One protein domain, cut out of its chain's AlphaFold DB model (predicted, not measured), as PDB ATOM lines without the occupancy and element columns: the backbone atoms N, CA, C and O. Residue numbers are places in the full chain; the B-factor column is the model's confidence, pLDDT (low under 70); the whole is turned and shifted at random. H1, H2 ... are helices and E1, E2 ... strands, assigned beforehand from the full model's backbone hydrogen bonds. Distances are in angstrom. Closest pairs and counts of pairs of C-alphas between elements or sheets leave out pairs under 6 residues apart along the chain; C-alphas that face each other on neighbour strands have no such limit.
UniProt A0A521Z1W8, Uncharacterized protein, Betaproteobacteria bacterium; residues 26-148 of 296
ATOM      1  N   ALA A  26     163.289 173.739 163.570       83.88
ATOM      2  CA  ALA A  26     162.709 173.223 162.331       83.88
ATOM      3  C   ALA A  26     162.713 174.246 161.182       83.88
ATOM      4  O   ALA A  26     162.988 173.884 160.038       83.88
ATOM      5  N   GLN A  27     162.469 175.530 161.463       87.56
ATOM      6  CA  GLN A  27     162.499 176.573 160.432       87.56
ATOM      7  C   GLN A  27     163.917 176.784 159.900       87.56
ATOM      8  O   GLN A  27     164.103 176.924 158.693       87.56
ATOM      9  N   GLN A  28     164.917 176.733 160.781       88.19
ATOM     10  CA  GLN A  28     166.318 176.839 160.388       88.19
ATOM     11  C   GLN A  28     166.725 175.669 159.481       88.19
ATOM     12  O   GLN A  28     167.212 175.904 158.377       88.19
ATOM     13  N   VAL A  29     166.447 174.415 159.869       89.06
ATOM     14  CA  VAL A  29     166.758 173.245 159.019       89.06
ATOM     15  C   VAL A  29     166.025 173.310 157.680       89.06
ATOM     16  O   VAL A  29     166.597 172.951 156.655       89.06
ATOM     17  N   ARG A  30     164.783 173.804 157.653       91.00
ATOM     18  CA  ARG A  30     164.008 173.927 156.411       91.00
ATOM     19  C   ARG A  30     164.642 174.892 155.411       91.00
ATOM     20  O   ARG A  30     164.585 174.626 154.214       91.00
ATOM     21  N   LEU A  31     165.241 175.983 155.890       89.25
ATOM     22  CA  LEU A  31     165.985 176.917 155.042       89.25
ATOM     23  C   LEU A  31     167.268 176.284 154.489       89.25
ATOM     24  O   LEU A  31     167.643 176.566 153.356       89.25
ATOM     25  N   LEU A  32     167.917 175.415 155.267       89.56
ATOM     26  CA  LEU A  32     169.141 174.724 154.856       89.56
ATOM     27  C   LEU A  32     168.870 173.561 153.889       89.56
ATOM     28  O   LEU A  32     169.677 173.302 152.999       89.56
ATOM     29  N   ALA A  33     167.771 172.833 154.083       89.69
ATOM     30  CA  ALA A  33     167.513 171.568 153.403       89.69
ATOM     31  C   ALA A  33     166.003 171.340 153.162       89.69
ATOM     32  O   ALA A  33     165.386 170.475 153.796       89.69
ATOM     33  N   PRO A  34     165.376 172.085 152.231       89.75
ATOM     34  CA  PRO A  34     163.938 171.990 151.962       89.75
ATOM     35  C   PRO A  34     163.496 170.592 151.497       89.75
ATOM     36  O   PRO A  34     162.361 170.184 151.747       89.75
ATOM     37  N   GLN A  35     164.395 169.818 150.883       92.19
ATOM     38  CA  GLN A  35     164.141 168.442 150.447       92.19
ATOM     39  C   GLN A  35     163.833 167.471 151.600       92.19
ATOM     40  O   GLN A  35     163.204 166.434 151.376       92.19
ATOM     41  N   LEU A  36     164.234 167.799 152.835       92.88
ATOM     42  CA  LEU A  36     163.997 166.943 153.999       92.88
ATOM     43  C   LEU A  36     162.521 166.892 154.414       92.88
ATOM     44  O   LEU A  36     162.092 165.915 155.026       92.88
ATOM     45  N   VAL A  37     161.726 167.896 154.030       90.19
ATOM     46  CA  VAL A  37     160.280 167.898 154.291       90.19
ATOM     47  C   VAL A  37     159.614 166.748 153.538       90.19
ATOM     48  O   VAL A  37     158.898 165.952 154.140       90.19
ATOM     49  N   ASN A  38     159.922 166.590 152.247       89.00
ATOM     50  CA  ASN A  38     159.368 165.502 151.440       89.00
ATOM     51  C   ASN A  38     159.911 164.132 151.879       89.00
ATOM     52  O   ASN A  38     159.177 163.150 151.894       89.00
ATOM     53  N   PHE A  39     161.180 164.078 152.299       92.44
ATOM     54  CA  PHE A  39     161.794 162.871 152.863       92.44
ATOM     55  C   PHE A  39     161.077 162.375 154.125       92.44
ATOM     56  O   PHE A  39     160.881 161.178 154.285       92.44
ATOM     57  N   SER A  40     160.654 163.281 155.007       89.69
ATOM     58  CA  SER A  40     159.926 162.916 156.228       89.69
ATOM     59  C   SER A  40     158.468 162.485 155.985       89.69
ATOM     60  O   SER A  40     157.777 162.076 156.918       89.69
ATOM     61  N   GLY A  41     157.972 162.609 154.751       88.06
ATOM     62  CA  GLY A  41     156.598 162.295 154.355       88.06
ATOM     63  C   GLY A  41     155.556 163.358 154.723       88.06
ATOM     64  O   GLY A  41     154.508 163.414 154.088       88.06
ATOM     65  N   SER A  42     155.817 164.227 155.709       88.31
ATOM     66  CA  SER A  42     154.922 165.337 156.064       88.31
ATOM     67  C   SER A  42     155.641 166.442 156.842       88.31
ATOM     68  O   SER A  42     156.632 166.196 157.524       88.31
ATOM     69  N   THR A  43     155.105 167.665 156.822       86.00
ATOM     70  CA  THR A  43     155.648 168.781 157.622       86.00
ATOM     71  C   THR A  43     155.669 168.464 159.122       86.00
ATOM     72  O   THR A  43     156.644 168.783 159.795       86.00
ATOM     73  N   ALA A  44     154.645 167.777 159.638       84.31
ATOM     74  CA  ALA A  44     154.569 167.395 161.050       84.31
ATOM     75  C   ALA A  44     155.670 166.395 161.446       84.31
ATOM     76  O   ALA A  44     156.311 166.547 162.487       84.31
ATOM     77  N   ASN A  45     155.945 165.407 160.589       91.81
ATOM     78  CA  ASN A  45     157.040 164.459 160.794       91.81
ATOM     79  C   ASN A  45     158.402 165.158 160.782       91.81
ATOM     80  O   ASN A  45     159.255 164.867 161.620       91.81
ATOM     81  N   PHE A  46     158.604 166.089 159.845       93.25
ATOM     82  CA  PHE A  46     159.824 166.886 159.768       93.25
ATOM     83  C   PHE A  46     160.058 167.696 161.049       93.25
ATOM     84  O   PHE A  46     161.152 167.666 161.609       93.25
ATOM     85  N   GLU A  47     159.030 168.388 161.541       90.12
ATOM     86  CA  GLU A  47     159.109 169.148 162.788       90.12
ATOM     87  C   GLU A  47     159.402 168.239 163.984       90.12
ATOM     88  O   GLU A  47     160.276 168.563 164.788       90.12
ATOM     89  N   SER A  48     158.743 167.078 164.076       92.25
ATOM     90  CA  SER A  48     159.015 166.101 165.137       92.25
ATOM     91  C   SER A  48     160.457 165.594 165.093       92.25
ATOM     92  O   SER A  48     161.105 165.529 166.136       92.25
ATOM     93  N   LEU A  49     160.998 165.309 163.903       94.06
ATOM     94  CA  LEU A  49     162.393 164.895 163.731       94.06
ATOM     95  C   LEU A  49     163.360 165.973 164.189       94.06
ATOM     96  O   LEU A  49     164.228 165.703 165.013       94.06
ATOM     97  N   VAL A  50     163.233 167.190 163.662       94.62
ATOM     98  CA  VAL A  50     164.198 168.250 163.964       94.62
ATOM     99  C   VAL A  50     164.115 168.647 165.435       94.62
ATOM    100  O   VAL A  50     165.150 168.768 166.091       94.62
ATOM    101  N   ASN A  51     162.909 168.801 165.981       90.88
ATOM    102  CA  ASN A  51     162.738 169.156 167.386       90.88
ATOM    103  C   ASN A  51     163.216 168.025 168.302       90.88
ATOM    104  O   ASN A  51     163.940 168.296 169.254       90.88
ATOM    105  N   GLY A  52     162.893 166.768 167.991       91.44
ATOM    106  CA  GLY A  52     163.339 165.624 168.782       91.44
ATOM    107  C   GLY A  52     164.853 165.444 168.758       91.44
ATOM    108  O   GLY A  52     165.465 165.294 169.809       91.44
ATOM    109  N   LEU A  53     165.489 165.550 167.586       93.62
ATOM    110  CA  LEU A  53     166.946 165.452 167.449       93.62
ATOM    111  C   LEU A  53     167.688 166.613 168.126       93.62
ATOM    112  O   LEU A  53     168.752 166.401 168.699       93.62
ATOM    113  N   THR A  54     167.154 167.837 168.070       93.12
ATOM    114  CA  THR A  54     167.826 169.009 168.666       93.12
ATOM    115  C   THR A  54     167.571 169.151 170.165       93.12
ATOM    116  O   THR A  54     168.472 169.547 170.899       93.12
ATOM    117  N   ALA A  55     166.380 168.782 170.644       89.81
ATOM    118  CA  ALA A  55     166.012 168.856 172.057       89.81
ATOM    119  C   ALA A  55     166.222 167.539 172.827       89.81
ATOM    120  O   ALA A  55     166.098 167.533 174.049       89.81
ATOM    121  N   GLY A  56     166.525 166.428 172.145       88.94
ATOM    122  CA  GLY A  56     166.655 165.106 172.771       88.94
ATOM    123  C   GLY A  56     165.318 164.554 173.271       88.94
ATOM    124  O   GLY A  56     165.274 163.815 174.251       88.94
ATOM    125  N   THR A  57     164.210 164.955 172.645       89.69
ATOM    126  CA  THR A  57     162.855 164.529 173.017       89.69
ATOM    127  C   THR A  57     162.364 163.391 172.116       89.69
ATOM    128  O   THR A  57     162.917 163.177 171.032       89.69
ATOM    129  N   PRO A  58     161.341 162.621 172.542       88.25
ATOM    130  CA  PRO A  58     160.782 161.556 171.717       88.25
ATOM    131  C   PRO A  58     160.322 162.066 170.344       88.25
ATOM    132  O   PRO A  58     159.520 162.995 170.247       88.25
ATOM    133  N   VAL A  59     160.796 161.416 169.284       92.06
ATOM    134  CA  VAL A  59     160.367 161.643 167.902       92.06
ATOM    135  C   VAL A  59     159.203 160.709 167.608       92.06
ATOM    136  O   VAL A  59     159.316 159.510 167.853       92.06
ATOM    137  N   THR A  60     158.110 161.239 167.062       92.25
ATOM    138  CA  THR A  60     156.955 160.449 166.613       92.25
ATOM    139  C   THR A  60     156.701 160.712 165.138       92.25
ATOM    140  O   THR A  60     156.465 161.847 164.729       92.25
ATOM    141  N   LEU A  61     156.760 159.651 164.343       92.50
ATOM    142  CA  LEU A  61     156.578 159.678 162.901       92.50
ATOM    143  C   LEU A  61     155.321 158.925 162.514       92.50
ATOM    144  O   LEU A  61     155.144 157.783 162.933       92.50
ATOM    145  N   THR A  62     154.513 159.521 161.645       90.44
ATOM    146  CA  THR A  62     153.307 158.880 161.119       90.44
ATOM    147  C   THR A  62     153.403 158.742 159.609       90.44
ATOM    148  O   THR A  62     153.721 159.694 158.897       90.44
ATOM    149  N   THR A  63     153.129 157.557 159.076       90.00
ATOM    150  CA  THR A  63     153.054 157.333 157.629       90.00
ATOM    151  C   THR A  63     151.887 156.422 157.301       90.00
ATOM    152  O   THR A  63     151.588 155.502 158.053       90.00
ATOM    153  N   ILE A  64     151.236 156.666 156.167       84.19
ATOM    154  CA  ILE A  64     150.230 155.757 155.623       84.19
ATOM    155  C   ILE A  64     150.972 154.715 154.779       84.19
ATOM    156  O   ILE A  64     151.667 155.067 153.825       84.19
ATOM    157  N   GLY A  65     150.878 153.448 155.172       80.44
ATOM    158  CA  GLY A  65     151.431 152.317 154.438       80.44
ATOM    159  C   GLY A  65     150.740 152.118 153.087       80.44
ATOM    160  O   GLY A  65     149.647 152.625 152.841       80.44
ATOM    161  N   ALA A  66     151.373 151.348 152.199       72.62
ATOM    162  CA  ALA A  66     150.807 151.025 150.883       72.62
ATOM    163  C   ALA A  66     149.489 150.227 150.971       72.62
ATOM    164  O   ALA A  66     148.697 150.225 150.034       72.62
ATOM    165  N   ASP A  67     149.256 149.570 152.104       75.44
ATOM    166  CA  ASP A  67     148.034 148.855 152.469       75.44
ATOM    167  C   ASP A  67     146.947 149.770 153.069       75.44
ATOM    168  O   ASP A  67     145.877 149.297 153.446       75.44
ATOM    169  N   GLY A  68     147.213 151.075 153.172       76.19
ATOM    170  CA  GLY A  68     146.320 152.052 153.792       76.19
ATOM    171  C   GLY A  68     146.336 152.032 155.324       76.19
ATOM    172  O   GLY A  68     145.580 152.783 155.941       76.19
ATOM    173  N   THR A  69     147.183 151.212 155.958       80.75
ATOM    174  CA  THR A  69     147.323 151.214 157.420       80.75
ATOM    175  C   THR A  69     148.156 152.404 157.874       80.75
ATOM    176  O   THR A  69     149.082 152.835 157.187       80.75
ATOM    177  N   MET A  70     147.843 152.967 159.038       79.50
ATOM    178  CA  MET A  70     148.661 154.017 159.624       79.50
ATOM    179  C   MET A  70     149.776 153.404 160.460       79.50
ATOM    180  O   MET A  70     149.538 152.666 161.409       79.50
ATOM    181  N   GLN A  71     151.012 153.730 160.118       86.81
ATOM    182  CA  GLN A  71     152.191 153.345 160.865       86.81
ATOM    183  C   GLN A  71     152.660 154.532 161.705       86.81
ATOM    184  O   GLN A  71     153.061 155.559 161.159       86.81
ATOM    185  N   ILE A  72     152.636 154.367 163.025       87.88
ATOM    186  CA  ILE A  72     153.171 155.313 164.002       87.88
ATOM    187  C   ILE A  72     154.464 154.723 164.560       87.88
ATOM    188  O   ILE A  72     154.480 153.596 165.060       87.88
ATOM    189  N   VAL A  73     155.555 155.474 164.470       91.38
ATOM    190  CA  VAL A  73     156.867 155.059 164.968       91.38
ATOM    191  C   VAL A  73     157.389 156.090 165.941       91.38
ATOM    192  O   VAL A  73     157.576 157.247 165.572       91.38
ATOM    193  N   THR A  74     157.664 155.653 167.166       91.50
ATOM    194  CA  THR A  74     158.233 156.502 168.209       91.50
ATOM    195  C   THR A  74     159.616 156.002 168.597       91.50
ATOM    196  O   THR A  74     159.817 154.812 168.851       91.50
ATOM    197  N   PHE A  75     160.585 156.912 168.648       91.06
ATOM    198  CA  PHE A  75     161.936 156.622 169.123       91.06
ATOM    199  C   PHE A  75     162.517 157.816 169.878       91.06
ATOM    200  O   PHE A  75     162.087 158.952 169.692       91.06
ATOM    201  N   LEU A  76     163.498 157.558 170.745       90.56
ATOM    202  CA  LEU A  76     164.185 158.593 171.514       90.56
ATOM    203  C   LEU A  76     165.627 158.737 171.008       90.56
ATOM    204  O   LEU A  76     166.378 157.760 171.070       90.56
ATOM    205  N   PRO A  77     166.040 159.920 170.521       83.81
ATOM    206  CA  PRO A  77     167.436 160.178 170.203       83.81
ATOM    207  C   PRO A  77     168.244 160.183 171.501       83.81
ATOM    208  O   PRO A  77     167.948 160.945 172.416       83.81
ATOM    209  N   GLY A  78     169.266 159.331 171.599       81.31
ATOM    210  CA  GLY A  78     170.069 159.208 172.823       81.31
ATOM    211  C   GLY A  78     170.942 160.430 173.148       81.31
ATOM    212  O   GLY A  78     171.571 160.439 174.201       81.31
ATOM    213  N   GLN A  79     171.014 161.425 172.254       84.00
ATOM    214  CA  GLN A  79     171.774 162.667 172.417       84.00
ATOM    215  C   GLN A  79     171.074 163.836 171.724       84.00
ATOM    216  O   GLN A  79     170.392 163.653 170.713       84.00
ATOM    217  N   THR A  80     171.307 165.041 172.243       91.00
ATOM    218  CA  THR A  80     170.938 166.294 171.584       91.00
ATOM    219  C   THR A  80     171.949 166.630 170.487       91.00
ATOM    220  O   THR A  80     173.155 166.439 170.644       91.00
ATOM    221  N   LEU A  81     171.458 167.125 169.356       92.06
ATOM    222  CA  LEU A  81     172.273 167.506 168.204       92.06
ATOM    223  C   LEU A  81     172.150 169.001 167.923       92.06
ATOM    224  O   LEU A  81     171.108 169.612 168.162       92.06
ATOM    225  N   SER A  82     173.197 169.594 167.348       93.50
ATOM    226  CA  SER A  82     173.067 170.933 166.779       93.50
ATOM    227  C   SER A  82     172.133 170.906 165.561       93.50
ATOM    228  O   SER A  82     171.955 169.876 164.907       93.50
ATOM    229  N   VAL A  83     171.549 172.053 165.217       91.56
ATOM    230  CA  VAL A  83     170.669 172.202 164.043       91.56
ATOM    231  C   VAL A  83     171.383 171.786 162.748       91.56
ATOM    232  O   VAL A  83     170.796 171.106 161.903       91.56
ATOM    233  N   ALA A  84     172.661 172.148 162.605       90.88
ATOM    234  CA  ALA A  84     173.471 171.795 161.442       90.88
ATOM    235  C   ALA A  84     173.774 170.287 161.385       90.88
ATOM    236  O   ALA A  84     173.682 169.681 160.314       90.88
ATOM    237  N   ASP A  85     174.069 169.665 162.530       93.25
ATOM    238  CA  ASP A  85     174.328 168.224 162.603       93.25
ATOM    239  C   ASP A  85     173.060 167.412 162.340       93.25
ATOM    240  O   ASP A  85     173.102 166.445 161.581       93.25
ATOM    241  N   ALA A  86     171.918 167.837 162.886       92.62
ATOM    242  CA  ALA A  86     170.626 167.220 162.608       92.62
ATOM    243  C   ALA A  86     170.312 167.250 161.101       92.62
ATOM    244  O   ALA A  86     169.962 166.220 160.526       92.62
ATOM    245  N   ALA A  87     170.512 168.395 160.436       94.00
ATOM    246  CA  ALA A  87     170.332 168.517 158.988       94.00
ATOM    247  C   ALA A  87     171.257 167.566 158.208       94.00
ATOM    248  O   ALA A  87     170.808 166.856 157.306       94.00
ATOM    249  N   ARG A  88     172.542 167.506 158.583       94.56
ATOM    250  CA  ARG A  88     173.536 166.634 157.943       94.56
ATOM    251  C   ARG A  88     173.218 165.149 158.132       94.56
ATOM    252  O   ARG A  88     173.366 164.369 157.190       94.56
ATOM    253  N   ILE A  89     172.774 164.753 159.323       94.19
ATOM    254  CA  ILE A  89     172.388 163.371 159.634       94.19
ATOM    255  C   ILE A  89     171.137 162.971 158.856       94.19
ATOM    256  O   ILE A  89     171.130 161.906 158.242       94.19
ATOM    257  N   LEU A  90     170.109 163.825 158.820       94.88
ATOM    258  CA  LEU A  90     168.893 163.569 158.045       94.88
ATOM    259  C   LEU A  90     169.190 163.460 156.543       94.88
ATOM    260  O   LEU A  90     168.678 162.558 155.882       94.88
ATOM    261  N   GLU A  91     170.064 164.314 156.011       95.38
ATOM    262  CA  GLU A  91     170.502 164.228 154.617       95.38
ATOM    263  C   GLU A  91     171.287 162.933 154.355       95.38
ATOM    264  O   GLU A  91     171.031 162.245 153.371       95.38
ATOM    265  N   THR A  92     172.173 162.526 155.267       94.75
ATOM    266  CA  THR A  92     172.901 161.247 155.158       94.75
ATOM    267  C   THR A  92     171.941 160.052 155.183       94.75
ATOM    268  O   THR A  92     172.059 159.142 154.362       94.75
ATOM    269  N   ALA A  93     170.944 160.066 156.075       94.94
ATOM    270  CA  ALA A  93     169.908 159.037 156.153       94.94
ATOM    271  C   ALA A  93     169.117 158.936 154.842       94.94
ATOM    272  O   ALA A  93     168.894 157.838 154.327       94.94
ATOM    273  N   ARG A  94     168.754 160.086 154.267       95.50
ATOM    274  CA  ARG A  94     168.083 160.173 152.970       95.50
ATOM    275  C   ARG A  94     168.915 159.554 151.855       95.50
ATOM    276  O   ARG A  94     168.398 158.730 151.105       95.50
ATOM    277  N   GLN A  95     170.195 159.909 151.758       95.50
ATOM    278  CA  GLN A  95     171.090 159.365 150.734       95.50
ATOM    279  C   GLN A  95     171.254 157.845 150.872       95.50
ATOM    280  O   GLN A  95     171.174 157.130 149.875       95.50
ATOM    281  N   ASN A  96     171.379 157.335 152.102       93.75
ATOM    282  CA  ASN A  96     171.442 155.893 152.366       93.75
ATOM    283  C   ASN A  96     170.176 155.156 151.910       93.75
ATOM    284  O   ASN A  96     170.265 154.056 151.370       93.75
ATOM    285  N   LEU A  97     168.995 155.744 152.108       92.75
ATOM    286  CA  LEU A  97     167.732 155.146 151.667       92.75
ATOM    287  C   LEU A  97     167.572 155.205 150.139       92.75
ATOM    288  O   LEU A  97     167.160 154.218 149.529       92.75
ATOM    289  N   ILE A  98     167.995 156.297 149.501       92.94
ATOM    290  CA  ILE A  98     167.974 156.434 148.037       92.94
ATOM    291  C   ILE A  98     168.934 155.462 147.364       92.94
ATOM    292  O   ILE A  98     168.555 154.825 146.383       92.94
ATOM    293  N   ALA A  99     170.134 155.270 147.917       91.56
ATOM    294  CA  ALA A  99     171.089 154.275 147.430       91.56
ATOM    295  C   ALA A  99     170.517 152.843 147.446       91.56
ATOM    296  O   ALA A  99     171.007 151.964 146.742       91.56
ATOM    297  N   ARG A 100     169.454 152.610 148.225       90.62
ATOM    298  CA  ARG A 100     168.728 151.337 148.339       90.62
ATOM    299  C   ARG A 100     167.440 151.297 147.512       90.62
ATOM    300  O   ARG A 100     166.658 150.359 147.653       90.62
ATOM    301  N   GLY A 101     167.201 152.314 146.684       91.81
ATOM    302  CA  GLY A 101     166.008 152.438 145.846       91.81
ATOM    303  C   GLY A 101     164.756 152.921 146.583       91.81
ATOM    304  O   GLY A 101     163.659 152.802 146.045       91.81
ATOM    305  N   ILE A 102     164.881 153.458 147.801       91.62
ATOM    306  CA  ILE A 102     163.749 153.964 148.588       91.62
ATOM    307  C   ILE A 102     163.693 155.489 148.442       91.62
ATOM    308  O   ILE A 102     164.314 156.227 149.206       91.62
ATOM    309  N   ALA A 103     162.957 155.968 147.436       87.50
ATOM    310  CA  ALA A 103     162.802 157.402 147.170       87.50
ATOM    311  C   ALA A 103     161.805 158.094 148.121       87.50
ATOM    312  O   ALA A 103     161.979 159.265 148.455       87.50
ATOM    313  N   THR A 104     160.779 157.366 148.570       88.56
ATOM    314  CA  THR A 104     159.718 157.838 149.477       88.56
ATOM    315  C   THR A 104     159.668 156.933 150.709       88.56
ATOM    316  O   THR A 104     158.962 155.919 150.695       88.56
ATOM    317  N   PRO A 105     160.472 157.215 151.742       92.56
ATOM    318  CA  PRO A 105     160.615 156.302 152.865       92.56
ATOM    319  C   PRO A 105     159.428 156.367 153.827       92.56
ATOM    320  O   PRO A 105     158.839 157.426 154.037       92.56
ATOM    321  N   SER A 106     159.102 155.233 154.451       91.62
ATOM    322  CA  SER A 106     158.123 155.180 155.539       91.62
ATOM    323  C   SER A 106     158.723 155.606 156.881       91.62
ATOM    324  O   SER A 106     159.940 155.548 157.073       91.62
ATOM    325  N   ALA A 107     157.869 155.961 157.845       91.88
ATOM    326  CA  ALA A 107     158.253 156.262 159.225       91.88
ATOM    327  C   ALA A 107     159.210 155.219 159.826       91.88
ATOM    328  O   ALA A 107     160.238 155.578 160.404       91.88
ATOM    329  N   GLN A 108     158.924 153.925 159.645       91.50
ATOM    330  CA  GLN A 108     159.796 152.854 160.131       91.50
ATOM    331  C   GLN A 108     161.139 152.826 159.402       91.50
ATOM    332  O   GLN A 108     162.167 152.594 160.035       91.50
ATOM    333  N   GLN A 109     161.157 153.076 158.092       93.38
ATOM    334  CA  GLN A 109     162.395 153.093 157.313       93.38
ATOM    335  C   GLN A 109     163.282 154.286 157.699       93.38
ATOM    336  O   GLN A 109     164.494 154.124 157.821       93.38
ATOM    337  N   VAL A 110     162.689 155.459 157.957       94.12
ATOM    338  CA  VAL A 110     163.399 156.638 158.481       94.12
ATOM    339  C   VAL A 110     163.960 156.351 159.874       94.12
ATOM    340  O   VAL A 110     165.148 156.566 160.108       94.12
ATOM    341  N   ALA A 111     163.144 155.808 160.783       92.19
ATOM    342  CA  ALA A 111     163.594 155.451 162.126       92.19
ATOM    343  C   ALA A 111     164.738 154.425 162.089       92.19
ATOM    344  O   ALA A 111     165.739 154.606 162.775       92.19
ATOM    345  N   ALA A 112     164.643 153.400 161.240       91.12
ATOM    346  CA  ALA A 112     165.690 152.395 161.076       91.12
ATOM    347  C   ALA A 112     166.965 152.953 160.419       91.12
ATOM    348  O   ALA A 112     168.061 152.523 160.762       91.12
ATOM    349  N   ALA A 113     166.868 153.931 159.513       93.44
ATOM    350  CA  ALA A 113     168.048 154.599 158.959       93.44
ATOM    351  C   ALA A 113     168.786 155.451 160.009       93.44
ATOM    352  O   ALA A 113     170.012 155.561 159.976       93.44
ATOM    353  N   LEU A 114     168.051 156.038 160.955       93.25
ATOM    354  CA  LEU A 114     168.613 156.881 162.011       93.25
ATOM    355  C   LEU A 114     169.132 156.059 163.194       93.25
ATOM    356  O   LEU A 114     170.288 156.198 163.579       93.25
ATOM    357  N   MET A 115     168.298 155.188 163.750       91.00
ATOM    358  CA  MET A 115     168.577 154.411 164.964       91.00
ATOM    359  C   MET A 115     169.234 153.058 164.675       91.00
ATOM    360  O   MET A 115     169.750 152.416 165.584       91.00
ATOM    361  N   GLY A 116     169.238 152.630 163.414       88.69
ATOM    362  CA  GLY A 116     169.644 151.291 163.009       88.69
ATOM    363  C   GLY A 116     168.469 150.321 163.037       88.69
ATOM    364  O   GLY A 116     167.416 150.590 163.616       88.69
ATOM    365  N   GLY A 117     168.640 149.179 162.379       87.25
ATOM    366  CA  GLY A 117     167.637 148.115 162.353       87.25
ATOM    367  C   GLY A 117     167.430 147.530 160.964       87.25
ATOM    368  O   GLY A 117     168.208 147.763 160.042       87.25
ATOM    369  N   THR A 118     166.382 146.729 160.808       84.75
ATOM    370  CA  THR A 118     166.036 146.100 159.530       84.75
ATOM    371  C   THR A 118     165.065 146.973 158.744       84.75
ATOM    372  O   THR A 118     163.989 147.311 159.233       84.75
ATOM    373  N   VAL A 119     165.419 147.286 157.501       85.19
ATOM    374  CA  VAL A 119     164.567 147.984 156.536       85.19
ATOM    375  C   VAL A 119     164.092 146.977 155.494       85.19
ATOM    376  O   VAL A 119     164.915 146.296 154.880       85.19
ATOM    377  N   SER A 120     162.777 146.897 155.282       81.25
ATOM    378  CA  SER A 120     162.166 146.120 154.198       81.25
ATOM    379  C   SER A 120     161.675 147.054 153.093       81.25
ATOM    380  O   SER A 120     161.079 148.092 153.384       81.25
ATOM    381  N   ASN A 121     161.922 146.693 151.831       76.94
ATOM    382  CA  ASN A 121     161.365 147.365 150.647       76.94
ATOM    383  C   ASN A 121     160.259 146.538 149.959       76.94
ATOM    384  O   ASN A 121     159.993 146.720 148.776       76.94
ATOM    385  N   GLY A 122     159.654 145.588 150.681       71.12
ATOM    386  CA  GLY A 122     158.610 144.694 150.165       71.12
ATOM    387  C   GLY A 122     159.134 143.474 149.399       71.12
ATOM    388  O   GLY A 122     158.438 142.468 149.337       71.12
ATOM    389  N   MET A 123     160.367 143.515 148.884       70.38
ATOM    390  CA  MET A 123     161.004 142.384 148.187       70.38
ATOM    391  C   MET A 123     162.230 141.844 148.927       70.38
ATOM    392  O   MET A 123     162.530 140.656 148.865       70.38
ATOM    393  N   THR A 124     162.942 142.715 149.638       76.94
ATOM    394  CA  THR A 124     164.181 142.390 150.343       76.94
ATOM    395  C   THR A 124     164.213 143.089 151.694       76.94
ATOM    396  O   THR A 124     163.794 144.242 151.826       76.94
ATOM    397  N   SER A 125     164.708 142.378 152.705       85.62
ATOM    398  CA  SER A 125     165.008 142.940 154.021       85.62
ATOM    399  C   SER A 125     166.507 143.092 154.160       85.62
ATOM    400  O   SER A 125     167.260 142.210 153.752       85.62
ATOM    401  N   ALA A 126     166.950 144.197 154.743       86.25
ATOM    402  CA  ALA A 126     168.362 144.389 154.998       86.25
ATOM    403  C   ALA A 126     168.609 145.299 156.199       86.25
ATOM    404  O   ALA A 126     167.844 146.220 156.479       86.25
ATOM    405  N   THR A 127     169.686 145.012 156.917       87.25
ATOM    406  CA  THR A 127     170.096 145.727 158.124       87.25
ATOM    407  C   THR A 127     170.824 147.014 157.763       87.25
ATOM    408  O   THR A 127     171.768 146.988 156.972       87.25
ATOM    409  N   LEU A 128     170.401 148.132 158.347       86.56
ATOM    410  CA  LEU A 128     171.126 149.393 158.295       86.56
ATOM    411  C   LEU A 128     171.878 149.594 159.615       86.56
ATOM    412  O   LEU A 128     171.263 149.478 160.683       86.56
ATOM    413  N   PRO A 129     173.180 149.929 159.563       82.69
ATOM    414  CA  PRO A 129     173.836 150.542 160.703       82.69
ATOM    415  C   PRO A 129     173.182 151.910 160.925       82.69
ATOM    416  O   PRO A 129     173.050 152.700 159.988       82.69
ATOM    417  N   GLY A 130     172.709 152.171 162.141       86.12
ATOM    418  CA  GLY A 130     172.095 153.456 162.451       86.12
ATOM    419  C   GLY A 130     173.126 154.571 162.436       86.12
ATOM    420  O   GLY A 130     174.251 154.398 162.891       86.12
ATOM    421  N   ILE A 131     172.754 155.742 161.938       90.44
ATOM    422  CA  ILE A 131     173.661 156.898 161.936       90.44
ATOM    423  C   ILE A 131     173.844 157.451 163.363       90.44
ATOM    424  O   ILE A 131     174.888 158.011 163.687       90.44
ATOM    425  N   LEU A 132     172.857 157.246 164.240       84.94
ATOM    426  CA  LEU A 132     172.862 157.689 165.637       84.94
ATOM    427  C   LEU A 132     173.467 156.656 166.610       84.94
ATOM    428  O   LEU A 132     173.603 156.948 167.799       84.94
ATOM    429  N   THR A 133     173.867 155.461 166.147       63.22
ATOM    430  CA  THR A 133     174.295 154.341 167.020       63.22
ATOM    431  C   THR A 133     175.661 154.526 167.682       63.22
ATOM    432  O   THR A 133     176.090 153.661 168.438       63.22
ATOM    433  N   GLY A 134     176.337 155.661 167.471       56.16
ATOM    434  CA  GLY A 134     177.475 156.062 168.307       56.16
ATOM    435  C   GLY A 134     177.090 156.348 169.768       56.16
ATOM    436  O   GLY A 134     177.966 156.457 170.621       56.16
ATOM    437  N   SER A 135     175.790 156.451 170.072       50.88
ATOM    438  CA  SER A 135     175.274 156.630 171.431       50.88
ATOM    439  C   SER A 135     174.793 155.312 172.029       50.88
ATOM    440  O   SER A 135     173.770 154.766 171.630       50.88
ATOM    441  N   VAL A 136     175.500 154.843 173.053       40.41
ATOM    442  CA  VAL A 136     175.249 153.613 173.834       40.41
ATOM    443  C   VAL A 136     173.903 153.555 174.592       40.41
ATOM    444  O   VAL A 136     173.666 152.603 175.321       40.41
ATOM    445  N   ASN A 137     172.999 154.524 174.399       50.28
ATOM    446  CA  ASN A 137     171.681 154.619 175.051       50.28
ATOM    447  C   ASN A 137     170.539 154.856 174.039       50.28
ATOM    448  O   ASN A 137     169.640 155.663 174.263       50.28
ATOM    449  N   ALA A 138     170.580 154.190 172.887       51.94
ATOM    450  CA  ALA A 138     169.459 154.190 171.951       51.94
ATOM    451  C   ALA A 138     168.299 153.342 172.511       51.94
ATOM    452  O   ALA A 138     168.359 152.112 172.517       51.94
ATOM    453  N   THR A 139     167.242 153.998 172.997       57.88
ATOM    454  CA  THR A 139     166.007 153.339 173.449       57.88
ATOM    455  C   THR A 139     165.323 152.607 172.288       57.88
ATOM    456  O   THR A 139     165.375 153.049 171.139       57.88
ATOM    457  N   THR A 140     164.653 151.491 172.588       64.00
ATOM    458  CA  THR A 140     163.929 150.648 171.624       64.00
ATOM    459  C   THR A 140     162.950 151.447 170.756       64.00
ATOM    460  O   THR A 140     162.103 152.165 171.286       64.00
ATOM    461  N   VAL A 141     163.026 151.272 169.433       79.75
ATOM    462  CA  VAL A 141     162.053 151.820 168.474       79.75
ATOM    463  C   VAL A 141     160.701 151.135 168.689       79.75
ATOM    464  O   VAL A 141     160.598 149.915 168.569       79.75
ATOM    465  N   GLN A 142     159.661 151.911 168.998       82.38
ATOM    466  CA  GLN A 142     158.294 151.408 169.119       82.38
ATOM    467  C   GLN A 142     157.552 151.628 167.803       82.38
ATOM    468  O   GLN A 142     157.383 152.764 167.367       82.38
ATOM    469  N   VAL A 143     157.107 150.540 167.172       83.69
ATOM    470  CA  VAL A 143     156.300 150.573 165.947       83.69
ATOM    471  C   VAL A 143     154.882 150.137 166.292       83.69
ATOM    472  O   VAL A 143     154.678 149.047 166.824       83.69
ATOM    473  N   ARG A 144     153.905 150.987 165.983       81.62
ATOM    474  CA  ARG A 144     152.481 150.685 166.095       81.62
ATOM    475  C   ARG A 144     151.834 150.832 164.722       81.62
ATOM    476  O   ARG A 144     151.825 151.917 164.153       81.62
ATOM    477  N   ASN A 145     151.280 149.740 164.207       79.38
ATOM    478  CA  ASN A 145     150.457 149.755 163.004       79.38
ATOM    479  C   ASN A 145     148.989 149.782 163.429       79.38
ATOM    480  O   ASN A 145     148.491 148.832 164.030       79.38
ATOM    481  N   GLU A 146     148.308 150.879 163.132       71.19
ATOM    482  CA  GLU A 146     146.876 151.039 163.325       71.19
ATOM    483  C   GLU A 146     146.208 150.895 161.958       71.19
ATOM    484  O   GLU A 146     146.352 151.737 161.070       71.19
ATOM    485  N   ALA A 147     145.500 149.786 161.749       55.50
ATOM    486  CA  ALA A 147     144.629 149.678 160.594       55.50
ATOM    487  C   ALA A 147     143.496 150.689 160.775       55.50
ATOM    488  O   ALA A 147     142.726 150.594 161.733       55.50
ATOM    489  N   PHE A 148     143.372 151.644 159.855       47.19
ATOM    490  CA  PHE A 148     142.106 152.338 159.736       47.19
ATOM    491  C   PHE A 148     141.079 151.302 159.296       47.19
ATOM    492  O   PHE A 148     141.294 150.647 158.272       47.19
TER     493      PHE A 148
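AT A GLANCE: This is residues 26 to 148 of the 296 residues of an uncharacterized protein of Betaproteobacteria bacterium (UniProt A0A521Z1W8). A short helix, H5, sits in the core, covered on one side by the three-stranded sheet E1 E2 E5, on another by the hairpin E3 and E4, and crossed on a third by the longest helix, H4. H1, H2 and H3 also pack on H4, H1 and H3 at its residues 83 to 87 and H2 at its residues 90 to 94, with H3 also packing on E1; the sheet's other face is bare of named helices. The printed part has 123 residues, with five named helices and five strands in the order H1 H2 H3 E1 E2 H4 H5 E3 E4 E5, a mixed class; both sheets are antiparallel. It is compact and rounded, with a radius of gyration of the C-alphas of 13.3 A and spans of 35 by 30 by 28 A.

IN THESE COORDINATES: Find C-alpha 26 at (162.709, 173.223, 162.331), where H1 begins and runs to residue 32. H2 follows at residues 35 to 39, then H3 at 43 to 55, 17.8 A long. Strand E1, residues 59 to 64, spans 17.0 A, and E2, residues 70 to 75, spans 16.5 A. Look next at C-alpha 83, (170.669, 172.202, 164.043): from there H4 runs 22.6 A to residue 98. H5 holds residues 107 to 115, E3 117 to 120 and E4 125 to 128. E5, residues 142 to 146, ends at C-alpha 146, (146.876, 151.039, 163.325).

HOW THE PARTS SIT: Start at the hub, H4, which touches the other four helices. With residues 83 to 87 alone it touches H1, closest at the C-alphas of Val 29 and Ala 87, 5.9 A, and H3, closest at Thr 54 and Val 83, 6.3 A. Its residues 90 to 94 alone touch H2, closest at the C-alphas of Phe 39 and Arg 94, 6.8 A. H4 touches H5 at a steep tilt of 64 degrees, opposite ways, the closest C-alphas being those of Ala 93 and Ala 113, 5.6 A. H5 is on the sheet E1 E2 E5 at a height of 9.1 A, over E1 and E2 and along the strands, at 2 degrees to E2 on the local plane. H3 is on the same face; its closest C-alpha pair with E1 is Gly 52 and Val 59, 5.0 A. In the hairpin E1 and E2, N 61 and O 73 are 2.8 A apart; between antiparallel E2 and E5, N 72 and O 144 are 2.8 A apart. In the hairpin E3 and E4, N 119 and O 126 are 2.8 A apart, and the closest C-alphas of H5 and E3, Gln 109 and Val 119, are 5.6 A apart. In H1, H2, H3, H4 and H5 every O i to N i+4 pair is within hydrogen-bond range.

THE WHOLE: The two C-alphas farthest apart, those of Ala 84 and Phe 148, are 36.9 A apart. The printed part has no cut. Look for the long link at residues 129 to 141, from E4 to E5. The mean pLDDT of the printed part is 85.6; residues 133 to 140 and 147 to 148 are under 70.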